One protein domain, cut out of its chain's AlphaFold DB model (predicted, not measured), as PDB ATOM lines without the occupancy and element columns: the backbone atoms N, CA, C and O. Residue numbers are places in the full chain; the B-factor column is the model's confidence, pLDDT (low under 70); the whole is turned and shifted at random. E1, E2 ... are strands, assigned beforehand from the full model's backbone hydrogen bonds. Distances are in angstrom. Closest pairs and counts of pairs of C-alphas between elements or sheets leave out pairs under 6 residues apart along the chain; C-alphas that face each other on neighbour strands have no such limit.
ATOM      1  N   VAL A   5     132.417 256.745 321.243       92.38
ATOM      2  CA  VAL A   5     133.522 257.650 321.567       92.38
ATOM      3  C   VAL A   5     134.826 256.880 321.385       92.38
ATOM      4  O   VAL A   5     134.947 255.762 321.884       92.38
ATOM      5  N   TYR A   6     135.769 257.453 320.640       91.31
ATOM      6  CA  TYR A   6     137.028 256.809 320.270       91.31
ATOM      7  C   TYR A   6     138.209 257.744 320.495       91.31
ATOM      8  O   TYR A   6     138.118 258.946 320.253       91.31
ATOM      9  N   ASN A   7     139.348 257.156 320.850       92.25
ATOM     10  CA  ASN A   7     140.641 257.813 320.714       92.25
ATOM     11  C   ASN A   7     141.216 257.438 319.348       92.25
ATOM     12  O   ASN A   7     141.233 256.261 318.976       92.25
ATOM     13  N   LEU A   8     141.647 258.438 318.589       91.88
ATOM     14  CA  LEU A   8     142.210 258.287 317.256       91.88
ATOM     15  C   LEU A   8     143.705 258.598 317.324       91.88
ATOM     16  O   LEU A   8     144.087 259.709 317.686       91.88
ATOM     17  N   TYR A   9     144.532 257.620 316.964       93.12
ATOM     18  CA  TYR A   9     145.989 257.742 316.928       93.12
ATOM     19  C   TYR A   9     146.457 257.729 315.478       93.12
ATOM     20  O   TYR A   9     146.022 256.888 314.692       93.12
ATOM     21  N   PHE A  10     147.357 258.643 315.139       92.50
ATOM     22  CA  PHE A  10     147.919 258.778 313.805       92.50
ATOM     23  C   PHE A  10     149.437 258.754 313.907       92.50
ATOM     24  O   PHE A  10     150.029 259.411 314.765       92.50
ATOM     25  N   THR A  11     150.060 258.010 313.008       94.50
ATOM     26  CA  THR A  11     151.511 257.903 312.879       94.50
ATOM     27  C   THR A  11     151.878 258.041 311.413       94.50
ATOM     28  O   THR A  11     151.138 257.575 310.549       94.50
ATOM     29  N   SER A  12     153.005 258.676 311.123       94.12
ATOM     30  CA  SER A  12     153.487 258.889 309.759       94.12
ATOM     31  C   SER A  12     155.014 258.846 309.730       94.12
ATOM     32  O   SER A  12     155.652 259.163 310.735       94.12
ATOM     33  N   TYR A  13     155.586 258.453 308.590       93.62
ATOM     34  CA  TYR A  13     157.010 258.624 308.285       93.62
ATOM     35  C   TYR A  13     157.294 259.894 307.473       93.62
ATOM     36  O   TYR A  13     158.365 260.007 306.893       93.62
ATOM     37  N   ASN A  14     156.338 260.832 307.404       90.62
ATOM     38  CA  ASN A  14     156.387 261.994 306.508       90.62
ATOM     39  C   ASN A  14     156.602 261.623 305.031       90.62
ATOM     40  O   ASN A  14     157.183 262.375 304.253       90.62
ATOM     41  N   GLU A  15     156.158 260.429 304.664       88.25
ATOM     42  CA  GLU A  15     156.332 259.813 303.360       88.25
ATOM     43  C   GLU A  15     155.023 259.112 302.980       88.25
ATOM     44  O   GLU A  15     154.098 259.009 303.789       88.25
ATOM     45  N   GLU A  16     154.938 258.619 301.744       85.75
ATOM     46  CA  GLU A  16     153.759 257.900 301.245       85.75
ATOM     47  C   GLU A  16     153.447 256.643 302.077       85.75
ATOM     48  O   GLU A  16     152.284 256.315 302.314       85.75
ATOM     49  N   ASN A  17     154.488 255.962 302.564       88.00
ATOM     50  CA  ASN A  17     154.338 254.747 303.352       88.00
ATOM     51  C   ASN A  17     154.098 255.067 304.831       88.00
ATOM     52  O   ASN A  17     154.903 255.723 305.496       88.00
ATOM     53  N   ALA A  18     153.000 254.538 305.364       89.19
ATOM     54  CA  ALA A  18     152.692 254.636 306.782       89.19
ATOM     55  C   ALA A  18     153.512 253.624 307.612       89.19
ATOM     56  O   ALA A  18     153.841 252.543 307.118       89.19
ATOM     57  N   PRO A  19     153.799 253.928 308.890       94.31
ATOM     58  CA  PRO A  19     154.393 252.963 309.805       94.31
ATOM     59  C   PRO A  19     153.518 251.723 310.004       94.31
ATOM     60  O   PRO A  19     152.310 251.833 310.222       94.31
ATOM     61  N   GLU A  20     154.137 250.543 309.969       93.19
ATOM     62  CA  GLU A  20     153.454 249.281 310.252       93.19
ATOM     63  C   GLU A  20     153.236 249.106 311.758       93.19
ATOM     64  O   GLU A  20     154.149 249.294 312.568       93.19
ATOM     65  N   LEU A  21     152.010 248.730 312.128       93.44
ATOM     66  CA  LEU A  21     151.647 248.451 313.509       93.44
ATOM     67  C   LEU A  21     151.889 246.972 313.817       93.44
ATOM     68  O   LEU A  21     151.225 246.099 313.257       93.44
ATOM     69  N   GLY A  22     152.827 246.707 314.720       92.31
ATOM     70  CA  GLY A  22     153.098 245.377 315.247       92.31
ATOM     71  C   GLY A  22     152.253 245.033 316.475       92.31
ATOM     72  O   GLY A  22     151.361 245.778 316.900       92.31
ATOM     73  N   ASP A  23     152.581 243.892 317.079       91.31
ATOM     74  CA  ASP A  23     151.940 243.414 318.301       91.31
ATOM     75  C   ASP A  23     152.031 244.440 319.441       91.31
ATOM     76  O   ASP A  23     153.016 245.163 319.598       91.31
ATOM     77  N   GLY A  24     150.980 244.505 320.263       87.69
ATOM     78  CA  GLY A  24     150.942 245.405 321.419       87.69
ATOM     79  C   GLY A  24     150.821 246.894 321.071       87.69
ATOM     80  O   GLY A  24     151.102 247.731 321.927       87.69
ATOM     81  N   ASN A  25     150.379 247.229 319.853       93.62
ATOM     82  CA  ASN A  25     150.290 248.600 319.337       93.62
ATOM     83  C   ASN A  25     151.654 249.306 319.267       93.62
ATOM     84  O   ASN A  25     151.767 250.496 319.586       93.62
ATOM     85  N   LEU A  26     152.687 248.553 318.889       96.06
ATOM     86  CA  LEU A  26     154.060 249.030 318.808       96.06
ATOM     87  C   LEU A  26     154.472 249.288 317.359       96.06
ATOM     88  O   LEU A  26     154.114 248.541 316.451       96.06
ATOM     89  N   VAL A  27     155.270 250.329 317.161       96.69
ATOM     90  CA  VAL A  27     155.901 250.684 315.890       96.69
ATOM     91  C   VAL A  27     157.408 250.683 316.100       96.69
ATOM     92  O   VAL A  27     157.906 251.376 316.988       96.69
ATOM     93  N   THR A  28     158.135 249.914 315.290       95.75
ATOM     94  CA  THR A  28     159.606 249.918 315.292       95.75
ATOM     95  C   THR A  28     160.111 250.890 314.237       95.75
ATOM     96  O   THR A  28     159.727 250.790 313.076       95.75
ATOM     97  N   VAL A  29     160.991 251.802 314.640       95.75
ATOM     98  CA  VAL A  29     161.527 252.880 313.806       95.75
ATOM     99  C   VAL A  29     163.047 252.788 313.757       95.75
ATOM    100  O   VAL A  29     163.697 252.557 314.776       95.75
ATOM    101  N   GLN A  30     163.611 252.983 312.572       94.69
ATOM    102  CA  GLN A  30     165.038 252.969 312.263       94.69
ATOM    103  C   GLN A  30     165.550 254.387 311.956       94.69
ATOM    104  O   GLN A  30     164.771 255.296 311.659       94.69
ATOM    105  N   ASN A  31     166.872 254.590 311.982       95.25
ATOM    106  CA  ASN A  31     167.454 255.822 311.433       95.25
ATOM    107  C   ASN A  31     167.066 255.980 309.954       95.25
ATOM    108  O   ASN A  31     166.921 254.996 309.232       95.25
ATOM    109  N   GLY A  32     166.906 257.223 309.506       93.38
ATOM    110  CA  GLY A  32     166.417 257.546 308.166       93.38
ATOM    111  C   GLY A  32     164.893 257.631 308.041       93.38
ATOM    112  O   GLY A  32     164.434 258.241 307.086       93.38
ATOM    113  N   GLN A  33     164.116 257.110 308.996       94.44
ATOM    114  CA  GLN A  33     162.649 257.188 308.967       94.44
ATOM    115  C   GLN A  33     162.135 258.411 309.744       94.44
ATOM    116  O   GLN A  33     162.386 258.534 310.947       94.44
ATOM    117  N   ASP A  34     161.398 259.316 309.086       93.88
ATOM    118  CA  ASP A  34     160.892 260.565 309.685       93.88
ATOM    119  C   ASP A  34     159.621 260.360 310.518       93.88
ATOM    120  O   ASP A  34     158.528 260.815 310.181       93.88
ATOM    121  N   PHE A  35     159.760 259.626 311.623       95.69
ATOM    122  CA  PHE A  35     158.628 259.260 312.460       95.69
ATOM    123  C   PHE A  35     158.014 260.455 313.197       95.69
ATOM    124  O   PHE A  35     158.665 261.181 313.964       95.69
ATOM    125  N   MET A  36     156.704 260.587 313.022       94.69
ATOM    126  CA  MET A  36     155.860 261.573 313.673       94.69
ATOM    127  C   MET A  36     154.541 260.954 314.128       94.69
ATOM    128  O   MET A  36     154.031 260.005 313.528       94.69
ATOM    129  N   TYR A  37     153.961 261.528 315.176       93.94
ATOM    130  CA  TYR A  37     152.684 261.092 315.721       93.94
ATOM    131  C   TYR A  37     151.760 262.276 316.006       93.94
ATOM    132  O   TYR A  37     152.195 263.407 316.211       93.94
ATOM    133  N   THR A  38     150.467 262.002 316.055       93.62
ATOM    134  CA  THR A  38     149.464 262.874 316.667       93.62
ATOM    135  C   THR A  38     148.315 262.010 317.155       93.62
ATOM    136  O   THR A  38     148.128 260.874 316.708       93.62
ATOM    137  N   PHE A  39     147.546 262.516 318.104       92.38
ATOM    138  CA  PHE A  39     146.366 261.820 318.576       92.38
ATOM    139  C   PHE A  39     145.277 262.793 318.994       92.38
ATOM    140  O   PHE A  39     145.527 263.947 319.356       92.38
ATOM    141  N   MET A  40     144.050 262.295 318.930       91.25
ATOM    142  CA  MET A  40     142.848 262.971 319.378       91.25
ATOM    143  C   MET A  40     142.082 262.035 320.299       91.25
ATOM    144  O   MET A  40     141.785 260.901 319.927       91.25
ATOM    145  N   ASN A  41     141.750 262.522 321.486       90.94
ATOM    146  CA  ASN A  41     140.995 261.759 322.469       90.94
ATOM    147  C   ASN A  41     139.520 262.162 322.433       90.94
ATOM    148  O   ASN A  41     139.185 263.273 322.017       90.94
ATOM    149  N   ASP A  42     138.655 261.253 322.872       91.81
ATOM    150  CA  ASP A  42     137.227 261.505 323.085       91.81
ATOM    151  C   ASP A  42     136.457 261.966 321.829       91.81
ATOM    152  O   ASP A  42     135.502 262.747 321.887       91.81
ATOM    153  N   ILE A  43     136.833 261.439 320.660       91.44
ATOM    154  CA  ILE A  43     136.183 261.755 319.386       91.44
ATOM    155  C   ILE A  43     134.871 260.991 319.267       91.44
ATOM    156  O   ILE A  43     134.831 259.762 319.181       91.44
ATOM    157  N   THR A  44     133.769 261.739 319.216       89.75
ATOM    158  CA  THR A  44     132.437 261.169 319.001       89.75
ATOM    159  C   THR A  44     132.239 260.834 317.524       89.75
ATOM    160  O   THR A  44     132.049 261.709 316.680       89.75
ATOM    161  N   VAL A  45     132.229 259.542 317.218       86.69
ATOM    162  CA  VAL A  45     131.893 258.989 315.907       86.69
ATOM    163  C   VAL A  45     130.377 258.874 315.801       86.69
ATOM    164  O   VAL A  45     129.756 258.042 316.463       86.69
ATOM    165  N   GLN A  46     129.764 259.714 314.966       84.81
ATOM    166  CA  GLN A  46     128.346 259.641 314.605       84.81
ATOM    167  C   GLN A  46     128.087 260.336 313.255       84.81
ATOM    168  O   GLN A  46     128.881 261.191 312.858       84.81
ATOM    169  N   PRO A  47     126.984 260.013 312.549       82.62
ATOM    170  CA  PRO A  47     126.602 260.724 311.331       82.62
ATOM    171  C   PRO A  47     126.469 262.232 311.565       82.62
ATOM    172  O   PRO A  47     125.840 262.652 312.537       82.62
ATOM    173  N   GLN A  48     127.013 263.049 310.658       80.31
ATOM    174  CA  GLN A  48     126.893 264.513 310.751       80.31
ATOM    175  C   GLN A  48     125.456 265.009 310.536       80.31
ATOM    176  O   GLN A  48     125.076 266.057 311.057       80.31
ATOM    177  N   LYS A  49     124.652 264.266 309.768       81.19
ATOM    178  CA  LYS A  49     123.234 264.546 309.518       81.19
ATOM    179  C   LYS A  49     122.433 263.250 309.519       81.19
ATOM    180  O   LYS A  49     122.951 262.184 309.181       81.19
ATOM    181  N   ALA A  50     121.151 263.350 309.863       76.44
ATOM    182  CA  ALA A  50     120.226 262.230 309.742       76.44
ATOM    183  C   ALA A  50     120.193 261.722 308.288       76.44
ATOM    184  O   ALA A  50     120.082 262.514 307.354       76.44
ATOM    185  N   VAL A  57     136.305 264.333 310.686       81.50
ATOM    186  CA  VAL A  57     137.036 264.705 311.897       81.50
ATOM    187  C   VAL A  57     138.110 265.683 311.477       81.50
ATOM    188  O   VAL A  57     138.924 265.370 310.611       81.50
ATOM    189  N   THR A  58     138.102 266.860 312.085       84.19
ATOM    190  CA  THR A  58     139.191 267.816 311.918       84.19
ATOM    191  C   THR A  58     140.297 267.445 312.886       84.19
ATOM    192  O   THR A  58     140.063 267.396 314.092       84.19
ATOM    193  N   LEU A  59     141.495 267.198 312.361       83.44
ATOM    194  CA  LEU A  59     142.682 267.016 313.183       83.44
ATOM    195  C   LEU A  59     142.983 268.326 313.926       83.44
ATOM    196  O   LEU A  59     143.231 269.351 313.295       83.44
ATOM    197  N   THR A  60     142.926 268.312 315.258       83.75
ATOM    198  CA  THR A  60     143.133 269.519 316.081       83.75
ATOM    199  C   THR A  60     144.584 269.729 316.499       83.75
ATOM    200  O   THR A  60     144.973 270.856 316.796       83.75
ATOM    201  N   ASN A  61     145.383 268.658 316.506       84.00
ATOM    202  CA  ASN A  61     146.776 268.672 316.937       84.00
ATOM    203  C   ASN A  61     147.702 268.437 315.736       84.00
ATOM    204  O   ASN A  61     147.522 267.430 315.039       84.00
ATOM    205  N   PRO A  62     148.711 269.296 315.501       87.12
ATOM    206  CA  PRO A  62     149.710 269.029 314.476       87.12
ATOM    207  C   PRO A  62     150.498 267.760 314.815       87.12
ATOM    208  O   PRO A  62     150.580 267.338 315.972       87.12
ATOM    209  N   PHE A  63     151.112 267.161 313.797       91.44
ATOM    210  CA  PHE A  63     152.058 266.077 314.014       91.44
ATOM    211  C   PHE A  63     153.267 266.558 314.819       91.44
ATOM    212  O   PHE A  63     153.793 267.652 314.607       91.44
ATOM    213  N   THR A  64     153.706 265.714 315.745       92.06
ATOM    214  CA  THR A  64     154.916 265.892 316.541       92.06
ATOM    215  C   THR A  64     155.962 264.898 316.066       92.06
ATOM    216  O   THR A  64     155.741 263.687 316.098       92.06
ATOM    217  N   ARG A  65     157.108 265.410 315.612       93.25
ATOM    218  CA  ARG A  65     158.252 264.604 315.180       93.25
ATOM    219  C   ARG A  65     159.032 264.098 316.393       93.25
ATOM    220  O   ARG A  65     159.385 264.885 317.269       93.25
ATOM    221  N   LEU A  66     159.338 262.800 316.422       94.19
ATOM    222  CA  LEU A  66     160.157 262.197 317.484       94.19
ATOM    223  C   LEU A  66     161.606 261.929 317.069       94.19
ATOM    224  O   LEU A  66     162.432 261.610 317.925       94.19
TER     225      LEU A  66
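AT A GLANCE: This is residues 5 to 50 and 57 to 66 of the 229 residues of an uncharacterized protein of Bacteroidales bacterium 43_36 (UniProt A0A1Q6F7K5). With little regular structure, this is a long two-stranded antiparallel ribbon of E1 and E3, with a large loop bearing the short E2 at one end and residues 46 to 50 prolonging the other. The 56 printed residues hold three named strands, E1, E2, E3 in chain order, and no named helix; the class is all strand, with 22 residues in named elements. The whole is loose, radius of gyration of the C-alphas 13.7 A, and elongated, spanning 47 by 24 by 18 A.

HOW THE PARTS SIT: E1, residues 5 to 12, and E3, residues 36 to 45, are antiparallel neighbours at 161 degrees. N 6 and O 43 are 2.9 A apart and N 38 and O 10 2.9 A, both within hydrogen-bond range. E2, residues 26 to 29, pairs with no named strand and is apart from E1 and E3. Residues 36 to 37 of E3 pair antiparallel with residues 64 to 65.

IN THESE COORDINATES: E1 begins at C-alpha 5 (133.522, 257.650, 321.567) and measures 23.2 A; E2 measures 9.8 A. E3 measures 24.2 A, bends by 76 degrees at residue 42 and ends at C-alpha 45 (131.893, 258.989, 315.907).

THE WHOLE: The C-alphas farthest apart, of Asn 31 and Ala 50, are 47.7 A apart. The link from E1 to E2 is long. Residues 51 to 56 are not printed; C-alphas 50 and 57 are 17.1 A apart. No printed residue is under 70 in pLDDT.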